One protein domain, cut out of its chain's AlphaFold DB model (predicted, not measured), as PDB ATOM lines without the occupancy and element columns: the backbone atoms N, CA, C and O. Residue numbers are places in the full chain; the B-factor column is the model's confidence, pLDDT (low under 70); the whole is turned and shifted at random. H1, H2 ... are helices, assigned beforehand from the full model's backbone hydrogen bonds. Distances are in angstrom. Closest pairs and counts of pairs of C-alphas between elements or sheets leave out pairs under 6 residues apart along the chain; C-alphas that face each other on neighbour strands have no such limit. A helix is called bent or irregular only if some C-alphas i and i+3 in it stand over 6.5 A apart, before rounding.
ATOM      1  N   ASP A   4     -45.304 -18.438 -28.421       70.94
ATOM      2  CA  ASP A   4     -45.565 -18.819 -27.030       70.94
ATOM      3  C   ASP A   4     -44.290 -18.960 -26.179       70.94
ATOM      4  O   ASP A   4     -44.286 -18.685 -24.982       70.94
ATOM      5  N   LYS A   5     -43.169 -19.385 -26.785       72.69
ATOM      6  CA  LYS A   5     -41.878 -19.485 -26.083       72.69
ATOM      7  C   LYS A   5     -41.215 -18.125 -25.899       72.69
ATOM      8  O   LYS A   5     -40.465 -17.960 -24.944       72.69
ATOM      9  N   LEU A   6     -41.445 -17.186 -26.814       77.62
ATOM     10  CA  LEU A   6     -40.918 -15.830 -26.711       77.62
ATOM     11  C   LEU A   6     -41.729 -15.017 -25.695       77.62
ATOM     12  O   LEU A   6     -41.141 -14.355 -24.851       77.62
ATOM     13  N   GLU A   7     -43.056 -15.143 -25.719       82.62
ATOM     14  CA  GLU A   7     -43.961 -14.501 -24.757       82.62
ATOM     15  C   GLU A   7     -43.672 -14.946 -23.321       82.62
ATOM     16  O   GLU A   7     -43.578 -14.106 -22.431       82.62
ATOM     17  N   LYS A   8     -43.419 -16.244 -23.104       75.88
ATOM     18  CA  LYS A   8     -43.045 -16.760 -21.782       75.88
ATOM     19  C   LYS A   8     -41.715 -16.192 -21.273       75.88
ATOM     20  O   LYS A   8     -41.626 -15.817 -20.112       75.88
ATOM     21  N   LEU A   9     -40.698 -16.102 -22.131       79.62
ATOM     22  CA  LEU A   9     -39.391 -15.538 -21.761       79.62
ATOM     23  C   LEU A   9     -39.462 -14.025 -21.505       79.62
ATOM     24  O   LEU A   9     -38.698 -13.500 -20.700       79.62
ATOM     25  N   ILE A  10     -40.373 -13.327 -22.188       80.88
ATOM     26  CA  ILE A  10     -40.638 -11.906 -21.958       80.88
ATOM     27  C   ILE A  10     -41.375 -11.707 -20.622       80.88
ATOM     28  O   ILE A  10     -40.970 -10.830 -19.865       80.88
ATOM     29  N   ASP A  11     -42.379 -12.530 -20.284       80.88
ATOM     30  CA  ASP A  11     -43.064 -12.462 -18.974       80.88
ATOM     31  C   ASP A  11     -42.106 -12.825 -17.824       80.88
ATOM     32  O   ASP A  11     -42.075 -12.121 -16.820       80.88
ATOM     33  N   GLU A  12     -41.249 -13.840 -18.002       77.69
ATOM     34  CA  GLU A  12     -40.199 -14.224 -17.038       77.69
ATOM     35  C   GLU A  12     -39.170 -13.104 -16.796       77.69
ATOM     36  O   GLU A  12     -38.668 -12.955 -15.683       77.69
ATOM     37  N   HIS A  13     -38.858 -12.297 -17.814       76.69
ATOM     38  CA  HIS A  13     -37.906 -11.187 -17.691       76.69
ATOM     39  C   HIS A  13     -38.531  -9.909 -17.115       76.69
ATOM     40  O   HIS A  13     -37.854  -9.160 -16.412       76.69
ATOM     41  N   LEU A  14     -39.802  -9.637 -17.431       81.06
ATOM     42  CA  LEU A  14     -40.517  -8.433 -16.992       81.06
ATOM     43  C   LEU A  14     -41.152  -8.581 -15.605       81.06
ATOM     44  O   LEU A  14     -41.324  -7.574 -14.921       81.06
ATOM     45  N   HIS A  15     -41.472  -9.813 -15.201       76.94
ATOM     46  CA  HIS A  15     -42.068 -10.157 -13.911       76.94
ATOM     47  C   HIS A  15     -41.267 -11.250 -13.190       76.94
ATOM     48  O   HIS A  15     -41.808 -12.331 -12.930       76.94
ATOM     49  N   PRO A  16     -39.981 -11.022 -12.864       62.53
ATOM     50  CA  PRO A  16     -39.160 -12.017 -12.176       62.53
ATOM     51  C   PRO A  16     -39.793 -12.493 -10.856       62.53
ATOM     52  O   PRO A  16     -39.630 -13.651 -10.496       62.53
ATOM     53  N   GLU A  17     -40.609 -11.663 -10.198       56.19
ATOM     54  CA  GLU A  17     -41.378 -11.994  -8.991       56.19
ATOM     55  C   GLU A  17     -42.453 -13.084  -9.184       56.19
ATOM     56  O   GLU A  17     -42.783 -13.789  -8.233       56.19
ATOM     57  N   LYS A  18     -43.006 -13.263 -10.395       64.75
ATOM     58  CA  LYS A  18     -43.961 -14.355 -10.697       64.75
ATOM     59  C   LYS A  18     -43.278 -15.716 -10.832       64.75
ATOM     60  O   LYS A  18     -43.942 -16.748 -10.737       64.75
ATOM     61  N   TYR A  19     -41.980 -15.703 -11.118       65.00
ATOM     62  CA  TYR A  19     -41.162 -16.875 -11.426       65.00
ATOM     63  C   TYR A  19     -40.028 -17.063 -10.416       65.00
ATOM     64  O   TYR A  19     -39.151 -17.908 -10.611       65.00
ATOM     65  N   ASP A  20     -40.063 -16.288  -9.333       51.59
ATOM     66  CA  ASP A  20     -39.104 -16.346  -8.250       51.59
ATOM     67  C   ASP A  20     -39.245 -17.709  -7.564       51.59
ATOM     68  O   ASP A  20     -40.247 -18.031  -6.927       51.59
ATOM     69  N   VAL A  21     -38.220 -18.548  -7.703       52.47
ATOM     70  CA  VAL A  21     -38.136 -19.904  -7.122       52.47
ATOM     71  C   VAL A  21     -38.005 -19.844  -5.581       52.47
ATOM     72  O   VAL A  21     -37.774 -20.851  -4.919       52.47
ATOM     73  N   ALA A  22     -38.160 -18.658  -4.989       46.47
ATOM     74  CA  ALA A  22     -37.977 -18.371  -3.573       46.47
ATOM     75  C   ALA A  22     -39.092 -18.922  -2.660       46.47
ATOM     76  O   ALA A  22     -38.878 -18.989  -1.451       46.47
ATOM     77  N   ASP A  23     -40.240 -19.346  -3.205       50.78
ATOM     78  CA  ASP A  23     -41.430 -19.701  -2.407       50.78
ATOM     79  C   ASP A  23     -41.813 -21.198  -2.442       50.78
ATOM     80  O   ASP A  23     -42.861 -21.601  -1.928       50.78
ATOM     81  N   GLN A  24     -40.968 -22.070  -3.011       60.53
ATOM     82  CA  GLN A  24     -41.163 -23.515  -2.850       60.53
ATOM     83  C   GLN A  24     -40.771 -23.932  -1.431       60.53
ATOM     84  O   GLN A  24     -39.600 -24.150  -1.117       60.53
ATOM     85  N   LYS A  25     -41.777 -24.051  -0.559       77.56
ATOM     86  CA  LYS A  25     -41.615 -24.684   0.751       77.56
ATOM     87  C   LYS A  25     -41.002 -26.078   0.581       77.56
ATOM     88  O   LYS A  25     -41.500 -26.879  -0.203       77.56
ATOM     89  N   GLU A  26     -39.949 -26.356   1.355       92.00
ATOM     90  CA  GLU A  26     -39.312 -27.677   1.445       92.00
ATOM     91  C   GLU A  26     -40.376 -28.757   1.703       92.00
ATOM     92  O   GLU A  26     -41.192 -28.628   2.626       92.00
ATOM     93  N   SER A  27     -40.359 -29.834   0.915       95.00
ATOM     94  CA  SER A  27     -41.307 -30.931   1.109       95.00
ATOM     95  C   SER A  27     -41.044 -31.656   2.431       95.00
ATOM     96  O   SER A  27     -39.920 -31.695   2.946       95.00
ATOM     97  N   LEU A  28     -42.067 -32.321   2.980       95.38
ATOM     98  CA  LEU A  28     -41.908 -33.082   4.223       95.38
ATOM     99  C   LEU A  28     -40.775 -34.112   4.131       95.38
ATOM    100  O   LEU A  28     -40.034 -34.299   5.096       95.38
ATOM    101  N   CYS A  29     -40.643 -34.807   3.001       96.25
ATOM    102  CA  CYS A  29     -39.655 -35.871   2.846       96.25
ATOM    103  C   CYS A  29     -38.224 -35.340   2.706       96.25
ATOM    104  O   CYS A  29     -37.306 -35.957   3.254       96.25
ATOM    105  N   GLU A  30     -38.030 -34.198   2.043       96.50
ATOM    106  CA  GLU A  30     -36.738 -33.500   2.001       96.50
ATOM    107  C   GLU A  30     -36.342 -33.018   3.396       96.50
ATOM    108  O   GLU A  30     -35.249 -33.342   3.869       96.50
ATOM    109  N   MET A  31     -37.280 -32.380   4.106       96.94
ATOM    110  CA  MET A  31     -37.085 -31.956   5.491       96.94
ATOM    111  C   MET A  31     -36.725 -33.145   6.380       96.94
ATOM    112  O   MET A  31     -35.769 -33.091   7.157       96.94
ATOM    113  N   PHE A  32     -37.443 -34.262   6.244       97.75
ATOM    114  CA  PHE A  32     -37.161 -35.466   7.015       97.75
ATOM    115  C   PHE A  32     -35.749 -35.986   6.713       97.75
ATOM    116  O   PHE A  32     -34.976 -36.244   7.639       97.75
ATOM    117  N   GLN A  33     -35.357 -36.070   5.440       97.94
ATOM    118  CA  GLN A  33     -34.011 -36.499   5.063       97.94
ATOM    119  C   GLN A  33     -32.931 -35.567   5.630       97.94
ATOM    120  O   GLN A  33     -31.918 -36.061   6.135       97.94
ATOM    121  N   ARG A  34     -33.154 -34.248   5.607       96.94
ATOM    122  CA  ARG A  34     -32.245 -33.244   6.176       96.94
ATOM    123  C   ARG A  34     -32.053 -33.437   7.680       96.94
ATOM    124  O   ARG A  34     -30.911 -33.484   8.132       96.94
ATOM    125  N   TYR A  35     -33.131 -33.638   8.441       97.31
ATOM    126  CA  TYR A  35     -33.051 -33.932   9.879       97.31
ATOM    127  C   TYR A  35     -32.297 -35.233  10.162       97.31
ATOM    128  O   TYR A  35     -31.445 -35.280  11.044       97.31
ATOM    129  N   VAL A  36     -32.557 -36.287   9.387       97.38
ATOM    130  CA  VAL A  36     -31.873 -37.576   9.554       97.38
ATOM    131  C   VAL A  36     -30.382 -37.490   9.245       97.38
ATOM    132  O   VAL A  36     -29.584 -38.114   9.947       97.38
ATOM    133  N   ASN A  37     -29.996 -36.722   8.226       96.94
ATOM    134  CA  ASN A  37     -28.590 -36.451   7.935       96.94
ATOM    135  C   ASN A  37     -27.955 -35.644   9.077       96.94
ATOM    136  O   ASN A  37     -26.943 -36.075   9.618       96.94
ATOM    137  N   GLY A  38     -28.616 -34.582   9.549       95.62
ATOM    138  CA  GLY A  38     -28.147 -33.800  10.695       95.62
ATOM    139  C   GLY A  38     -27.972 -34.634  11.970       95.62
ATOM    140  O   GLY A  38     -26.967 -34.504  12.666       95.62
ATOM    141  N   TRP A  39     -28.893 -35.557  12.265       95.38
ATOM    142  CA  TRP A  39     -28.757 -36.483  13.395       95.38
ATOM    143  C   TRP A  39     -27.599 -37.471  13.230       95.38
ATOM    144  O   TRP A  39     -27.022 -37.901  14.229       95.38
ATOM    145  N   LEU A  40     -27.271 -37.876  12.000       93.62
ATOM    146  CA  LEU A  40     -26.090 -38.700  11.750       93.62
ATOM    147  C   LEU A  40     -24.816 -37.884  11.989       93.62
ATOM    148  O   LEU A  40     -23.928 -38.348  12.702       93.62
ATOM    149  N   ASP A  41     -24.747 -36.680  11.422       94.06
ATOM    150  CA  ASP A  41     -23.558 -35.822  11.454       94.06
ATOM    151  C   ASP A  41     -23.221 -35.364  12.879       94.06
ATOM    152  O   ASP A  41     -22.058 -35.301  13.269       94.06
ATOM    153  N   THR A  42     -24.251 -35.127  13.693       90.94
ATOM    154  CA  THR A  42     -24.121 -34.779  15.119       90.94
ATOM    155  C   THR A  42     -23.931 -35.991  16.036       90.94
ATOM    156  O   THR A  42     -23.730 -35.830  17.239       90.94
ATOM    157  N   GLY A  43     -23.995 -37.217  15.504       87.69
ATOM    158  CA  GLY A  43     -23.836 -38.451  16.279       87.69
ATOM    159  C   GLY A  43     -25.048 -38.846  17.134       87.69
ATOM    160  O   GLY A  43     -24.951 -39.796  17.911       87.69
ATOM    161  N   VAL A  44     -26.196 -38.176  16.979       88.50
ATOM    162  CA  VAL A  44     -27.465 -38.534  17.643       88.50
ATOM    163  C   VAL A  44     -27.938 -39.925  17.209       88.50
ATOM    164  O   VAL A  44     -28.494 -40.677  18.013       88.50
ATOM    165  N   ILE A  45     -27.702 -40.296  15.946       91.06
ATOM    166  CA  ILE A  45     -28.002 -41.633  15.426       91.06
ATOM    167  C   ILE A  45     -26.797 -42.261  14.721       91.06
ATOM    168  O   ILE A  45     -26.030 -41.603  14.030       91.06
ATOM    169  N   GLY A  46     -26.667 -43.587  14.821       88.31
ATOM    170  CA  GLY A  46     -25.684 -44.341  14.038       88.31
ATOM    171  C   GLY A  46     -26.165 -44.702  12.624       88.31
ATOM    172  O   GLY A  46     -27.365 -44.753  12.340       88.31
ATOM    173  N   LEU A  47     -25.227 -45.101  11.753       89.25
ATOM    174  CA  LEU A  47     -25.482 -45.514  10.358       89.25
ATOM    175  C   LEU A  47     -26.590 -46.568  10.199       89.25
ATOM    176  O   LEU A  47     -27.343 -46.554   9.227       89.25
ATOM    177  N   GLY A  48     -26.692 -47.509  11.143       88.38
ATOM    178  CA  GLY A  48     -27.752 -48.520  11.128       88.38
ATOM    179  C   GLY A  48     -29.138 -47.893  11.277       88.38
ATOM    180  O   GLY A  48     -30.047 -48.227  10.523       88.38
ATOM    181  N   ARG A  49     -29.281 -46.938  12.202       91.12
ATOM    182  CA  ARG A  49     -30.534 -46.217  12.435       91.12
ATOM    183  C   ARG A  49     -30.873 -45.287  11.272       91.12
ATOM    184  O   ARG A  49     -32.029 -45.286  10.861       91.12
ATOM    185  N   LYS A  50     -29.883 -44.616  10.668       95.00
ATOM    186  CA  LYS A  50     -30.082 -43.849   9.426       95.00
ATOM    187  C   LYS A  50     -30.710 -44.699   8.320       95.00
ATOM    188  O   LYS A  50     -31.711 -44.299   7.744       95.00
ATOM    189  N   LYS A  51     -30.202 -45.915   8.082       93.88
ATOM    190  CA  LYS A  51     -30.780 -46.818   7.068       93.88
ATOM    191  C   LYS A  51     -32.262 -47.115   7.313       93.88
ATOM    192  O   LYS A  51     -33.013 -47.242   6.351       93.88
ATOM    193  N   HIS A  52     -32.685 -47.233   8.573       94.50
ATOM    194  CA  HIS A  52     -34.099 -47.425   8.906       94.50
ATOM    195  C   HIS A  52     -34.942 -46.196   8.547       94.50
ATOM    196  O   HIS A  52     -36.011 -46.358   7.963       94.50
ATOM    197  N   TYR A  53     -34.450 -44.992   8.839       97.38
ATOM    198  CA  TYR A  53     -35.109 -43.757   8.424       97.38
ATOM    199  C   TYR A  53     -35.174 -43.607   6.902       97.38
ATOM    200  O   TYR A  53     -36.255 -43.372   6.376       97.38
ATOM    201  N   ASP A  54     -34.070 -43.841   6.187       95.75
ATOM    202  CA  ASP A  54     -34.038 -43.746   4.721       95.75
ATOM    203  C   ASP A  54     -35.068 -44.700   4.070       95.75
ATOM    204  O   ASP A  54     -35.659 -44.390   3.038       95.75
ATOM    205  N   VAL A  55     -35.313 -45.876   4.666       94.56
ATOM    206  CA  VAL A  55     -36.377 -46.793   4.214       94.56
ATOM    207  C   VAL A  55     -37.763 -46.175   4.403       94.56
ATOM    208  O   VAL A  55     -38.572 -46.253   3.481       94.56
ATOM    209  N   VAL A  56     -38.033 -45.574   5.567       96.88
ATOM    210  CA  VAL A  56     -39.321 -44.928   5.866       96.88
ATOM    211  C   VAL A  56     -39.564 -43.730   4.957       96.88
ATOM    212  O   VAL A  56     -40.660 -43.605   4.425       96.88
ATOM    213  N   ILE A  57     -38.549 -42.898   4.716       96.94
ATOM    214  CA  ILE A  57     -38.644 -41.740   3.814       96.94
ATOM    215  C   ILE A  57     -38.996 -42.200   2.395       96.94
ATOM    216  O   ILE A  57     -39.933 -41.687   1.793       96.94
ATOM    217  N   ARG A  58     -38.331 -43.246   1.879       94.94
ATOM    218  CA  ARG A  58     -38.680 -43.812   0.564       94.94
ATOM    219  C   ARG A  58     -40.113 -44.345   0.509       94.94
ATOM    220  O   ARG A  58     -40.761 -44.226  -0.524       94.94
ATOM    221  N   GLU A  59     -40.586 -44.999   1.568       95.88
ATOM    222  CA  GLU A  59     -41.979 -45.465   1.659       95.88
ATOM    223  C   GLU A  59     -42.970 -44.304   1.697       95.88
ATOM    224  O   GLU A  59     -44.009 -44.378   1.050       95.88
ATOM    225  N   LEU A  60     -42.631 -43.231   2.409       96.69
ATOM    226  CA  LEU A  60     -43.452 -42.033   2.501       96.69
ATOM    227  C   LEU A  60     -43.538 -41.303   1.155       96.69
ATOM    228  O   LEU A  60     -44.638 -40.963   0.738       96.69
ATOM    229  N   ASN A  61     -42.426 -41.194   0.418       95.00
ATOM    230  CA  ASN A  61     -42.418 -40.690  -0.961       95.00
ATOM    231  C   ASN A  61     -43.370 -41.484  -1.860       95.00
ATOM    232  O   ASN A  61     -44.215 -40.911  -2.538       95.00
ATOM    233  N   ARG A  62     -43.297 -42.824  -1.839       95.75
ATOM    234  CA  ARG A  62     -44.217 -43.650  -2.642       95.75
ATOM    235  C   ARG A  62     -45.670 -43.459  -2.227       95.75
ATOM    236  O   ARG A  62     -46.538 -43.393  -3.093       95.75
ATOM    237  N   PHE A  63     -45.935 -43.356  -0.927       96.88
ATOM    238  CA  PHE A  63     -47.269 -43.046  -0.425       96.88
ATOM    239  C   PHE A  63     -47.776 -41.700  -0.954       96.88
ATOM    240  O   PHE A  63     -48.902 -41.646  -1.446       96.88
ATOM    241  N   PHE A  64     -46.965 -40.644  -0.901       95.94
ATOM    242  CA  PHE A  64     -47.355 -39.320  -1.384       95.94
ATOM    243  C   PHE A  64     -47.605 -39.295  -2.890       95.94
ATOM    244  O   PHE A  64     -48.668 -38.834  -3.304       95.94
ATOM    245  N   ILE A  65     -46.720 -39.900  -3.687       95.44
ATOM    246  CA  ILE A  65     -46.900 -40.024  -5.141       95.44
ATOM    247  C   ILE A  65     -48.211 -40.751  -5.472       95.44
ATOM    248  O   ILE A  65     -49.003 -40.271  -6.279       95.44
ATOM    249  N   ILE A  66     -48.489 -41.883  -4.816       95.62
ATOM    250  CA  ILE A  66     -49.711 -42.673  -5.063       95.62
ATOM    251  C   ILE A  66     -50.986 -41.904  -4.683       95.62
ATOM    252  O   ILE A  66     -52.041 -42.151  -5.267       95.62
ATOM    253  N   ASN A  67     -50.906 -40.994  -3.712       93.44
ATOM    254  CA  ASN A  67     -52.048 -40.207  -3.244       93.44
ATOM    255  C   ASN A  67     -52.131 -38.810  -3.884       93.44
ATOM    256  O   ASN A  67     -53.022 -38.051  -3.514       93.44
ATOM    257  N   GLY A  68     -51.245 -38.476  -4.832       92.12
ATOM    258  CA  GLY A  68     -51.251 -37.185  -5.528       92.12
ATOM    259  C   GLY A  68     -50.921 -35.988  -4.630       92.12
ATOM    260  O   GLY A  68     -51.426 -34.901  -4.876       92.12
ATOM    261  N   ILE A  69     -50.120 -36.202  -3.583       90.88
ATOM    262  CA  ILE A  69     -49.689 -35.178  -2.608       90.88
ATOM    263  C   ILE A  69     -48.157 -35.111  -2.518       90.88
ATOM    264  O   ILE A  69     -47.581 -34.871  -1.458       90.88
ATOM    265  N   ASP A  70     -47.486 -35.443  -3.619       90.00
ATOM    266  CA  ASP A  70     -46.031 -35.382  -3.712       90.00
ATOM    267  C   ASP A  70     -45.537 -33.932  -3.634       90.00
ATOM    268  O   ASP A  70     -46.181 -33.025  -4.157       90.00
ATOM    269  N   GLY A  71     -44.408 -33.718  -2.960       87.31
ATOM    270  CA  GLY A  71     -43.846 -32.380  -2.737       87.31
ATOM    271  C   GLY A  71     -44.543 -31.534  -1.663       87.31
ATOM    272  O   GLY A  71     -44.059 -30.448  -1.361       87.31
ATOM    273  N   GLU A  72     -45.627 -32.012  -1.043       91.00
ATOM    274  CA  GLU A  72     -46.344 -31.231  -0.028       91.00
ATOM    275  C   GLU A  72     -45.486 -30.970   1.232       91.00
ATOM    276  O   GLU A  72     -44.721 -31.844   1.680       91.00
ATOM    277  N   PRO A  73     -45.614 -29.777   1.844       93.56
ATOM    278  CA  PRO A  73     -44.837 -29.402   3.014       93.56
ATOM    279  C   PRO A  73     -45.391 -30.058   4.288       93.56
ATOM    280  O   PRO A  73     -46.451 -30.693   4.311       93.56
ATOM    281  N   VAL A  74     -44.658 -29.926   5.396       94.50
ATOM    282  CA  VAL A  74     -44.959 -30.655   6.638       94.50
ATOM    283  C   VAL A  74     -46.319 -30.315   7.255       94.50
ATOM    284  O   VAL A  74     -46.941 -31.168   7.888       94.50
ATOM    285  N   GLU A  75     -46.821 -29.101   7.045       92.38
ATOM    286  CA  GLU A  75     -48.081 -28.600   7.601       92.38
ATOM    287  C   GLU A  75     -49.305 -29.361   7.071       92.38
ATOM    288  O   GLU A  75     -50.335 -29.440   7.745       92.38
ATOM    289  N   VAL A  76     -49.179 -29.966   5.888       91.31
ATOM    290  CA  VAL A  76     -50.213 -30.802   5.269       91.31
ATOM    291  C   VAL A  76     -50.316 -32.170   5.964       91.31
ATOM    292  O   VAL A  76     -51.388 -32.788   5.993       91.31
ATOM    293  N   PHE A  77     -49.240 -32.631   6.610       94.69
ATOM    294  CA  PHE A  77     -49.171 -33.946   7.239       94.69
ATOM    295  C   PHE A  77     -49.902 -34.002   8.584       94.69
ATOM    296  O   PHE A  77     -49.387 -33.658   9.649       94.69
ATOM    297  N   ASN A  78     -51.140 -34.487   8.538       94.88
ATOM    298  CA  ASN A  78     -52.050 -34.536   9.680       94.88
ATOM    299  C   ASN A  78     -52.321 -35.973  10.181       94.88
ATOM    300  O   ASN A  78     -51.748 -36.956   9.705       94.88
ATOM    301  N   LYS A  79     -53.212 -36.107  11.174       95.00
ATOM    302  CA  LYS A  79     -53.568 -37.411  11.762       95.00
ATOM    303  C   LYS A  79     -54.122 -38.399  10.722       95.00
ATOM    304  O   LYS A  79     -53.803 -39.582  10.786       95.00
ATOM    305  N   ASP A  80     -54.906 -37.921   9.756       94.50
ATOM    306  CA  ASP A  80     -55.561 -38.778   8.768       94.50
ATOM    307  C   ASP A  80     -54.530 -39.305   7.767       94.50
ATOM    308  O   ASP A  80     -54.601 -40.463   7.357       94.50
ATOM    309  N   MET A  81     -53.506 -38.505   7.447       95.50
ATOM    310  CA  MET A  81     -52.359 -38.963   6.659       95.50
ATOM    311  C   MET A  81     -51.560 -40.054   7.372       95.50
ATOM    312  O   MET A  81     -51.154 -41.013   6.723       95.50
ATOM    313  N   ILE A  82     -51.394 -39.983   8.698       95.81
ATOM    314  CA  ILE A  82     -50.745 -41.061   9.468       95.81
ATOM    315  C   ILE A  82     -51.541 -42.368   9.353       95.81
ATOM    316  O   ILE A  82     -50.955 -43.431   9.136       95.81
ATOM    317  N   LEU A  83     -52.869 -42.304   9.481       94.88
ATOM    318  CA  LEU A  83     -53.736 -43.482   9.388       94.88
ATOM    319  C   LEU A  83     -53.761 -44.068   7.968       94.88
ATOM    320  O   LEU A  83     -53.649 -45.284   7.805       94.88
ATOM    321  N   LYS A  84     -53.818 -43.217   6.936       95.88
ATOM    322  CA  LYS A  84     -53.704 -43.637   5.531       95.88
ATOM    323  C   LYS A  84     -52.332 -44.233   5.222       95.88
ATOM    324  O   LYS A  84     -52.257 -45.265   4.561       95.88
ATOM    325  N   PHE A  85     -51.256 -43.640   5.738       96.62
ATOM    326  CA  PHE A  85     -49.903 -44.164   5.560       96.62
ATOM    327  C   PHE A  85     -49.726 -45.525   6.240       96.62
ATOM    328  O   PHE A  85     -49.125 -46.437   5.674       96.62
ATOM    329  N   ARG A  86     -50.301 -45.705   7.436       95.25
ATOM    330  CA  ARG A  86     -50.347 -47.007   8.110       95.25
ATOM    331  C   ARG A  86     -51.005 -48.067   7.228       95.25
ATOM    332  O   ARG A  86     -50.463 -49.164   7.104       95.25
ATOM    333  N   GLU A  87     -52.153 -47.748   6.636       95.06
ATOM    334  CA  GLU A  87     -52.853 -48.677   5.749       95.06
ATOM    335  C   GLU A  87     -52.042 -48.959   4.483       95.06
ATOM    336  O   GLU A  87     -51.863 -50.118   4.117       95.06
ATOM    337  N   PHE A  88     -51.448 -47.925   3.881       96.94
ATOM    338  CA  PHE A  88     -50.519 -48.071   2.765       96.94
ATOM    339  C   PHE A  88     -49.393 -49.059   3.088       96.94
ATOM    340  O   PHE A  88     -49.165 -49.987   2.321       96.94
ATOM    341  N   LEU A  89     -48.733 -48.941   4.245       95.94
ATOM    342  CA  LEU A  89     -47.666 -49.868   4.641       95.94
ATOM    343  C   LEU A  89     -48.138 -51.328   4.731       95.94
ATOM    344  O   LEU A  89     -47.333 -52.236   4.494       95.94
ATOM    345  N   ARG A  90     -49.409 -51.560   5.076       93.56
ATOM    346  CA  ARG A  90     -50.017 -52.893   5.124       93.56
ATOM    347  C   ARG A  90     -50.221 -53.450   3.714       93.56
ATOM    348  O   ARG A  90     -49.748 -54.548   3.411       93.56
ATOM    349  N   ILE A  91     -50.853 -52.669   2.839       94.25
ATOM    350  CA  ILE A  91     -51.275 -53.121   1.506       94.25
ATOM    351  C   ILE A  91     -50.258 -52.864   0.391       94.25
ATOM    352  O   ILE A  91     -50.495 -53.296  -0.722       94.25
ATOM    353  N   GLU A  92     -49.122 -52.206   0.641       95.38
ATOM    354  CA  GLU A  92     -48.179 -51.796  -0.419       95.38
ATOM    355  C   GLU A  92     -47.775 -52.945  -1.355       95.38
ATOM    356  O   GLU A  92     -47.592 -52.739  -2.550       95.38
ATOM    357  N   HIS A  93     -47.692 -54.170  -0.829       93.75
ATOM    358  CA  HIS A  93     -47.405 -55.370  -1.612       93.75
ATOM    359  C   HIS A  93     -48.409 -55.637  -2.749       93.75
ATOM    360  O   HIS A  93     -48.018 -56.213  -3.756       93.75
ATOM    361  N   THR A  94     -49.664 -55.191  -2.631       94.88
ATOM    362  CA  THR A  94     -50.685 -55.287  -3.691       94.88
ATOM    363  C   THR A  94     -50.621 -54.125  -4.686       94.88
ATOM    364  O   THR A  94     -51.247 -54.173  -5.741       94.88
ATOM    365  N   LEU A  95     -49.863 -53.070  -4.368       94.81
ATOM    366  CA  LEU A  95     -49.726 -51.867  -5.190       94.81
ATOM    367  C   LEU A  95     -48.505 -51.916  -6.117       94.81
ATOM    368  O   LEU A  95     -48.383 -51.062  -6.997       94.81
ATOM    369  N   VAL A  96     -47.609 -52.892  -5.936       92.75
ATOM    370  CA  VAL A  96     -46.367 -53.018  -6.716       92.75
ATOM    371  C   VAL A  96     -46.651 -53.157  -8.209       92.75
ATOM    372  O   VAL A  96     -46.069 -52.423  -9.004       92.75
ATOM    373  N   ASP A  97     -47.593 -54.023  -8.581       92.06
ATOM    374  CA  ASP A  97     -47.946 -54.258  -9.988       92.06
ATOM    375  C   ASP A  97     -48.722 -53.085 -10.604       92.06
ATOM    376  O   ASP A  97     -48.673 -52.869 -11.812       92.06
ATOM    377  N   LYS A  98     -49.412 -52.295  -9.771       94.50
ATOM    378  CA  LYS A  98     -50.182 -51.123 -10.209       94.50
ATOM    379  C   LYS A  98     -49.293 -49.905 -10.475       94.50
ATOM    380  O   LYS A  98     -49.620 -49.089 -11.332       94.50
ATOM    381  N   TYR A  99     -48.174 -49.788  -9.758       93.25
ATOM    382  CA  TYR A  99     -47.234 -48.669  -9.874       93.25
ATOM    383  C   TYR A  99     -45.784 -49.154 -10.036       93.25
ATOM    384  O   TYR A  99     -44.924 -48.792  -9.229       93.25
ATOM    385  N   PRO A 100     -45.465 -49.953 -11.073       91.38
ATOM    386  CA  PRO A 100     -44.169 -50.626 -11.190       91.38
ATOM    387  C   PRO A 100     -42.986 -49.649 -11.243       91.38
ATOM    388  O   PRO A 100     -41.916 -49.960 -10.717       91.38
ATOM    389  N   GLY A 101     -43.195 -48.446 -11.799       92.50
ATOM    390  CA  GLY A 101     -42.198 -47.373 -11.870       92.50
ATOM    391  C   GLY A 101     -41.638 -46.949 -10.508       92.50
ATOM    392  O   GLY A 101     -40.474 -46.577 -10.415       92.50
ATOM    393  N   LEU A 102     -42.413 -47.093  -9.428       92.00
ATOM    394  CA  LEU A 102     -41.986 -46.728  -8.073       92.00
ATOM    395  C   LEU A 102     -41.072 -47.776  -7.410       92.00
ATOM    396  O   LEU A 102     -40.554 -47.539  -6.316       92.00
ATOM    397  N   TYR A 103     -40.880 -48.940  -8.040       91.94
ATOM    398  CA  TYR A 103     -40.172 -50.091  -7.465       91.94
ATOM    399  C   TYR A 103     -39.063 -50.642  -8.376       91.94
ATOM    400  O   TYR A 103     -38.633 -51.785  -8.179       91.94
ATOM    401  N   VAL A 104     -38.622 -49.881  -9.384       85.88
ATOM    402  CA  VAL A 104     -37.639 -50.334 -10.390       85.88
ATOM    403  C   VAL A 104     -36.262 -50.572  -9.767       85.88
ATOM    404  O   VAL A 104     -35.676 -51.629  -9.976       85.88
ATOM    405  N   ASP A 105     -35.797 -49.668  -8.904       83.44
ATOM    406  CA  ASP A 105     -34.449 -49.738  -8.313       83.44
ATOM    407  C   ASP A 105     -34.354 -50.655  -7.079       83.44
ATOM    408  O   ASP A 105     -33.339 -50.704  -6.375       83.44
ATOM    409  N   MET A 106     -35.426 -51.386  -6.763       85.62
ATOM    410  CA  MET A 106     -35.452 -52.279  -5.611       85.62
ATOM    411  C   MET A 106     -35.015 -53.685  -5.994       85.62
ATOM    412  O   MET A 106     -35.615 -54.335  -6.845       85.62
ATOM    413  N   ASN A 107     -34.032 -54.216  -5.268       82.19
ATOM    414  CA  ASN A 107     -33.737 -55.641  -5.345       82.19
ATOM    415  C   ASN A 107     -34.933 -56.490  -4.860       82.19
ATOM    416  O   ASN A 107     -35.760 -56.038  -4.061       82.19
ATOM    417  N   ASN A 108     -34.967 -57.761  -5.269       77.88
ATOM    418  CA  ASN A 108     -36.052 -58.696  -4.940       77.88
ATOM    419  C   ASN A 108     -36.318 -58.858  -3.431       77.88
ATOM    420  O   ASN A 108     -37.423 -59.218  -3.046       77.88
ATOM    421  N   ARG A 109     -35.324 -58.608  -2.563       74.56
ATOM    422  CA  ARG A 109     -35.503 -58.683  -1.101       74.56
ATOM    423  C   ARG A 109     -36.204 -57.451  -0.528       74.56
ATOM    424  O   ARG A 109     -36.867 -57.563   0.496       74.56
ATOM    425  N   ASN A 110     -36.011 -56.294  -1.153       82.25
ATOM    426  CA  ASN A 110     -36.553 -55.014  -0.710       82.25
ATOM    427  C   ASN A 110     -37.909 -54.705  -1.350       82.25
ATOM    428  O   ASN A 110     -38.671 -53.924  -0.782       82.25
ATOM    429  N   ARG A 111     -38.208 -55.306  -2.508       87.19
ATOM    430  CA  ARG A 111     -39.508 -55.172  -3.164       87.19
ATOM    431  C   ARG A 111     -40.609 -55.768  -2.265       87.19
ATOM    432  O   ARG A 111     -40.515 -56.946  -1.902       87.19
ATOM    433  N   PRO A 112     -41.646 -54.989  -1.896       91.50
ATOM    434  CA  PRO A 112     -42.772 -55.504  -1.124       91.50
ATOM    435  C   PRO A 112     -43.429 -56.680  -1.852       91.50
ATOM    436  O   PRO A 112     -43.790 -56.570  -3.014       91.50
ATOM    437  N   SER A 113     -43.553 -57.818  -1.177       89.81
ATOM    438  CA  SER A 113     -44.115 -59.049  -1.763       89.81
ATOM    439  C   SER A 113     -45.183 -59.701  -0.890       89.81
ATOM    440  O   SER A 113     -45.870 -60.617  -1.329       89.81
ATOM    441  N   LYS A 114     -45.313 -59.254   0.362       90.25
ATOM    442  CA  LYS A 114     -46.268 -59.756   1.350       90.25
ATOM    443  C   LYS A 114     -46.696 -58.621   2.268       90.25
ATOM    444  O   LYS A 114     -45.983 -57.621   2.397       90.25
ATOM    445  N   GLU A 115     -47.821 -58.820   2.943       91.56
ATOM    446  CA  GLU A 115     -48.278 -57.938   4.011       91.56
ATOM    447  C   GLU A 115     -47.202 -57.769   5.095       91.56
ATOM    448  O   GLU A 115     -46.528 -58.723   5.503       91.56
ATOM    449  N   ARG A 116     -47.013 -56.529   5.558       90.56
ATOM    450  CA  ARG A 116     -46.066 -56.227   6.633       90.56
ATOM    451  C   ARG A 116     -46.646 -56.602   7.988       90.56
ATOM    452  O   ARG A 116     -47.800 -56.317   8.282       90.56
ATOM    453  N   SER A 117     -45.795 -57.135   8.865       87.94
ATOM    454  CA  SER A 117     -46.187 -57.390  10.253       87.94
ATOM    455  C   SER A 117     -46.554 -56.096  10.990       87.94
ATOM    456  O   SER A 117     -45.941 -55.045  10.763       87.94
ATOM    457  N   GLN A 118     -47.479 -56.195  11.949       87.19
ATOM    458  CA  GLN A 118     -47.867 -55.080  12.820       87.19
ATOM    459  C   GLN A 118     -46.653 -54.452  13.529       87.19
ATOM    460  O   GLN A 118     -46.562 -53.231  13.617       87.19
ATOM    461  N   ASN A 119     -45.668 -55.253  13.952       89.69
ATOM    462  CA  ASN A 119     -44.440 -54.743  14.577       89.69
ATOM    463  C   ASN A 119     -43.603 -53.882  13.628       89.69
ATOM    464  O   ASN A 119     -43.056 -52.862  14.043       89.69
ATOM    465  N   THR A 120     -43.509 -54.282  12.358       91.19
ATOM    466  CA  THR A 120     -42.802 -53.517  11.326       91.19
ATOM    467  C   THR A 120     -43.500 -52.189  11.053       91.19
ATOM    468  O   THR A 120     -42.832 -51.165  10.941       91.19
ATOM    469  N   ILE A 121     -44.832 -52.188  10.968       94.00
ATOM    470  CA  ILE A 121     -45.622 -50.965  10.787       94.00
ATOM    471  C   ILE A 121     -45.450 -50.042  12.001       94.00
ATOM    472  O   ILE A 121     -45.108 -48.873  11.838       94.00
ATOM    473  N   ALA A 122     -45.594 -50.574  13.217       93.88
ATOM    474  CA  ALA A 122     -45.404 -49.827  14.459       93.88
ATOM    475  C   ALA A 122     -44.002 -49.195  14.560       93.88
ATOM    476  O   ALA A 122     -43.882 -48.026  14.922       93.88
ATOM    477  N   GLU A 123     -42.940 -49.922  14.190       94.44
ATOM    478  CA  GLU A 123     -41.569 -49.393  14.175       94.44
ATOM    479  C   GLU A 123     -41.403 -48.222  13.193       94.44
ATOM    480  O   GLU A 123     -40.758 -47.226  13.522       94.44
ATOM    481  N   LYS A 124     -42.022 -48.300  12.010       96.00
ATOM    482  CA  LYS A 124     -42.008 -47.206  11.026       96.00
ATOM    483  C   LYS A 124     -42.763 -45.981  11.539       96.00
ATOM    484  O   LYS A 124     -42.259 -44.869  11.431       96.00
ATOM    485  N   LEU A 125     -43.921 -46.177  12.172       96.56
ATOM    486  CA  LEU A 125     -44.673 -45.085  12.797       96.56
ATOM    487  C   LEU A 125     -43.901 -44.439  13.958       96.56
ATOM    488  O   LEU A 125     -43.941 -43.221  14.101       96.56
ATOM    489  N   LEU A 126     -43.152 -45.218  14.747       95.62
ATOM    490  CA  LEU A 126     -42.263 -44.700  15.796       95.62
ATOM    491  C   LEU A 126     -41.145 -43.810  15.229       95.62
ATOM    492  O   LEU A 126     -40.794 -42.806  15.847       95.62
ATOM    493  N   LEU A 127     -40.599 -44.145  14.055       96.81
ATOM    494  CA  LEU A 127     -39.589 -43.324  13.374       96.81
ATOM    495  C   LEU A 127     -40.163 -41.970  12.937       96.81
ATOM    496  O   LEU A 127     -39.561 -40.937  13.227       96.81
ATOM    497  N   ILE A 128     -41.339 -41.964  12.303       97.25
ATOM    498  CA  ILE A 128     -42.015 -40.719  11.894       97.25
ATOM    499  C   ILE A 128     -42.407 -39.900  13.125       97.25
ATOM    500  O   ILE A 128     -42.236 -38.686  13.145       97.25
ATOM    501  N   GLN A 129     -42.884 -40.552  14.188       96.50
ATOM    502  CA  GLN A 129     -43.204 -39.868  15.435       96.50
ATOM    503  C   GLN A 129     -41.986 -39.165  16.032       96.50
ATOM    504  O   GLN A 129     -42.125 -38.029  16.470       96.50
ATOM    505  N   ALA A 130     -40.818 -39.814  16.055       96.19
ATOM    506  CA  ALA A 130     -39.599 -39.195  16.569       96.19
ATOM    507  C   ALA A 130     -39.253 -37.911  15.798       96.19
ATOM    508  O   ALA A 130     -38.941 -36.901  16.415       96.19
ATOM    509  N   PHE A 131     -39.398 -37.928  14.470       97.81
ATOM    510  CA  PHE A 131     -39.237 -36.742  13.629       97.81
ATOM    511  C   PHE A 131     -40.262 -35.651  13.940       97.81
ATOM    512  O   PHE A 131     -39.883 -34.525  14.225       97.81
ATOM    513  N   MET A 132     -41.549 -35.990  14.000       97.56
ATOM    514  CA  MET A 132     -42.605 -35.016  14.303       97.56
ATOM    515  C   MET A 132     -42.476 -34.409  15.708       97.56
ATOM    516  O   MET A 132     -42.839 -33.258  15.914       97.56
ATOM    517  N   VAL A 133     -41.985 -35.178  16.684       96.12
ATOM    518  CA  VAL A 133     -41.692 -34.675  18.036       96.12
ATOM    519  C   VAL A 133     -40.509 -33.715  18.016       96.12
ATOM    520  O   VAL A 133     -40.537 -32.725  18.738       96.12
ATOM    521  N   GLU A 134     -39.489 -33.983  17.205       96.44
ATOM    522  CA  GLU A 134     -38.356 -33.070  17.047       96.44
ATOM    523  C   GLU A 134     -38.786 -31.740  16.414       96.44
ATOM    524  O   GLU A 134     -38.401 -30.681  16.897       96.44
ATOM    525  N   LEU A 135     -39.643 -31.782  15.391       97.25
ATOM    526  CA  LEU A 135     -40.198 -30.569  14.785       97.25
ATOM    527  C   LEU A 135     -41.027 -29.749  15.776       97.25
ATOM    528  O   LEU A 135     -40.919 -28.529  15.795       97.25
ATOM    529  N   GLU A 136     -41.838 -30.415  16.603       96.19
ATOM    530  CA  GLU A 136     -42.613 -29.754  17.660       96.19
ATOM    531  C   GLU A 136     -41.695 -29.117  18.715       96.19
ATOM    532  O   GLU A 136     -41.947 -28.008  19.159       96.19
ATOM    533  N   ARG A 137     -40.608 -29.797  19.107       95.44
ATOM    534  CA  ARG A 137     -39.640 -29.281  20.093       95.44
ATOM    535  C   ARG A 137     -38.854 -28.070  19.609       95.44
ATOM    536  O   ARG A 137     -38.437 -27.273  20.439       95.44
ATOM    537  N   ASN A 138     -38.629 -27.979  18.304       94.69
ATOM    538  CA  ASN A 138     -37.902 -26.885  17.666       94.69
ATOM    539  C   ASN A 138     -38.852 -25.813  17.101       94.69
ATOM    540  O   ASN A 138     -38.440 -25.044  16.236       94.69
ATOM    541  N   ASP A 139     -40.122 -25.805  17.531       95.31
ATOM    542  CA  ASP A 139     -41.163 -24.850  17.128       95.31
ATOM    543  C   ASP A 139     -41.400 -24.753  15.603       95.31
ATOM    544  O   ASP A 139     -41.978 -23.788  15.108       95.31
ATOM    545  N   VAL A 140     -41.002 -25.780  14.837       94.62
ATOM    546  CA  VAL A 140     -41.244 -25.864  13.383       94.62
ATOM    547  C   VAL A 140     -42.711 -26.170  13.094       94.62
ATOM    548  O   VAL A 140     -43.274 -25.701  12.109       94.62
ATOM    549  N   ILE A 141     -43.347 -26.958  13.964       95.25
ATOM    550  CA  ILE A 141     -44.791 -27.194  13.948       95.25
ATOM    551  C   ILE A 141     -45.364 -26.919  15.341       95.25
ATOM    552  O   ILE A 141     -44.713 -27.232  16.334       95.25
ATOM    553  N   PRO A 142     -46.610 -26.426  15.454       94.19
ATOM    554  CA  PRO A 142     -47.183 -26.098  16.758       94.19
ATOM    555  C   PRO A 142     -47.484 -27.340  17.607       94.19
ATOM    556  O   PRO A 142     -47.347 -27.314  18.824       94.19
ATOM    557  N   VAL A 143     -47.954 -28.428  16.981       95.00
ATOM    558  CA  VAL A 143     -48.334 -29.671  17.673       95.00
ATOM    559  C   VAL A 143     -48.159 -30.865  16.740       95.00
ATOM    560  O   VAL A 143     -48.742 -30.889  15.653       95.00
ATOM    561  N   SER A 144     -47.470 -31.912  17.204       95.50
ATOM    562  CA  SER A 144     -47.320 -33.163  16.462       95.50
ATOM    563  C   SER A 144     -48.675 -33.808  16.126       95.50
ATOM    564  O   SER A 144     -49.506 -34.024  17.023       95.50
ATOM    565  N   PRO A 145     -48.902 -34.239  14.869       95.19
ATOM    566  CA  PRO A 145     -50.128 -34.935  14.473       95.19
ATOM    567  C   PRO A 145     -50.345 -36.250  15.240       95.19
ATOM    568  O   PRO A 145     -51.487 -36.657  15.454       95.19
ATOM    569  N   PHE A 146     -49.281 -36.872  15.766       94.88
ATOM    570  CA  PHE A 146     -49.383 -38.070  16.608       94.88
ATOM    571  C   PHE A 146     -50.052 -37.816  17.963       94.88
ATOM    572  O   PHE A 146     -50.548 -38.767  18.567       94.88
ATOM    573  N   ARG A 147     -50.065 -36.578  18.478       92.25
ATOM    574  CA  ARG A 147     -50.821 -36.240  19.699       92.25
ATOM    575  C   ARG A 147     -52.332 -36.201  19.439       92.25
ATOM    576  O   ARG A 147     -53.107 -36.448  20.355       92.25
ATOM    577  N   LYS A 148     -52.747 -35.966  18.188       91.81
ATOM    578  CA  LYS A 148     -54.154 -35.804  17.774       91.81
ATOM    579  C   LYS A 148     -54.876 -37.125  17.446       91.81
ATOM    580  O   LYS A 148     -56.063 -37.095  17.142       91.81
ATOM    581  N   ILE A 149     -54.186 -38.271  17.504       90.00
ATOM    582  CA  ILE A 149     -54.765 -39.607  17.242       90.00
ATOM    583  C   ILE A 149     -55.627 -40.096  18.426       90.00
ATOM    584  O   ILE A 149     -56.563 -40.867  18.245       90.00
ATOM    585  N   GLY A 150     -55.351 -39.638  19.652       85.06
ATOM    586  CA  GLY A 150     -56.090 -40.066  20.844       85.06
ATOM    587  C   GLY A 150     -55.786 -41.512  21.258       85.06
ATOM    588  O   GLY A 150     -54.663 -41.991  21.090       85.06
ATOM    589  N   LYS A 151     -56.781 -42.213  21.824       82.00
ATOM    590  CA  LYS A 151     -56.623 -43.562  22.415       82.00
ATOM    591  C   LYS A 151     -56.163 -44.630  21.411       82.00
ATOM    592  O   LYS A 151     -55.474 -45.570  21.792       82.00
ATOM    593  N   GLU A 152     -56.479 -44.471  20.127       83.94
ATOM    594  CA  GLU A 152     -56.091 -45.415  19.065       83.94
ATOM    595  C   GLU A 152     -54.579 -45.443  18.799       83.94
ATOM    596  O   GLU A 152     -54.058 -46.413  18.245       83.94
ATOM    597  N   LYS A 153     -53.848 -44.408  19.237       85.69
ATOM    598  CA  LYS A 153     -52.394 -44.300  19.077       85.69
ATOM    599  C   LYS A 153     -51.669 -45.510  19.657       85.69
ATOM    600  O   LYS A 153     -50.760 -46.047  19.025       85.69
ATOM    601  N   GLU A 154     -52.072 -45.946  20.848       82.88
ATOM    602  CA  GLU A 154     -51.468 -47.113  21.488       82.88
ATOM    603  C   GLU A 154     -51.720 -48.372  20.661       82.88
ATOM    604  O   GLU A 154     -50.786 -49.124  20.406       82.88
ATOM    605  N   ALA A 155     -52.940 -48.568  20.156       82.56
ATOM    606  CA  ALA A 155     -53.285 -49.736  19.352       82.56
ATOM    607  C   ALA A 155     -52.460 -49.824  18.055       82.56
ATOM    608  O   ALA A 155     -51.953 -50.896  17.722       82.56
ATOM    609  N   ILE A 156     -52.265 -48.707  17.345       83.69
ATOM    610  CA  ILE A 156     -51.530 -48.713  16.069       83.69
ATOM    611  C   ILE A 156     -50.005 -48.784  16.236       83.69
ATOM    612  O   ILE A 156     -49.324 -49.225  15.310       83.69
ATOM    613  N   MET A 157     -49.472 -48.363  17.391       84.12
ATOM    614  CA  MET A 157     -48.030 -48.327  17.678       84.12
ATOM    615  C   MET A 157     -47.552 -49.461  18.598       84.12
ATOM    616  O   MET A 157     -46.349 -49.598  18.828       84.12
ATOM    617  N   LYS A 158     -48.461 -50.286  19.131       84.44
ATOM    618  CA  LYS A 158     -48.105 -51.395  20.021       84.44
ATOM    619  C   LYS A 158     -47.404 -52.506  19.249       84.44
ATOM    620  O   LYS A 158     -47.943 -53.062  18.292       84.44
TER     621      LYS A 158
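AT A GLANCE: This is residues 4 to 158 of the 370 residues of an uncharacterized protein of Bacteroides faecalis (UniProt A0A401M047). A body of crossed helices, with H6 across the hairpin of H2 and H3, H4 packed on both H3 and H6, and short H7 and H8 on H6. Residues 4 to 10, in H1, and 13 to 18 stick out as an arm far from this body. The printed part has 155 residues with eight named helices, H1 to H8, and no named strand: all helix. It is loose, with a radius of gyration of the C-alphas of 18.5 A, and spans 57 by 40 by 32 A.

IN THESE COORDINATES: H6, residues 118 to 137, measures 28.0 A and begins at C-alpha 118 (-47.867, -55.080, 12.820). H3, residues 47 to 66, measures 28.9 A; H4, 79 to 95, 22.6 A; H2, 28 to 41, 19.9 A. H1 is residues 4 to 14, from C-alpha 4 (-45.565, -18.819, -27.030); H5 is 100 to 103, H7 145 to 149 and H8 152 to 157.

HOW THE PARTS SIT: H6 is the hub. With residues 124 to 128 alone it touches H3, about perpendicular at 86 degrees; C-alphas 56 and 124 are closest, 6.2 A. H2 and H3 form a hairpin at a shallow tilt of 5 degrees; C-alphas 29 and 57 are closest, 6.0 A. H6 touches H8, closest at C-alphas 122 and 157, 4.4 A. H4 touches H7, closest at C-alphas 79 and 145, 5.0 A. H4 is irregular, with C-alphas 90 and 93 7.6 A apart, and has a kink of 50 degrees near residue 89. H1, H2, H3, H6 and H8 have every O i to N i+4 pair within hydrogen-bond range, H4 10 of 13, H7 0 of 1 with 1 of 2 O i to N i+3 pairs; H5 is too short.

THE WHOLE: C-alphas 6 and 158 are farthest apart, 59.2 A. The printed part has no cut. Links H1 to H2, H3 to H4 and H5 to H6 are long. Residues 16 to 24 have pLDDT under 70.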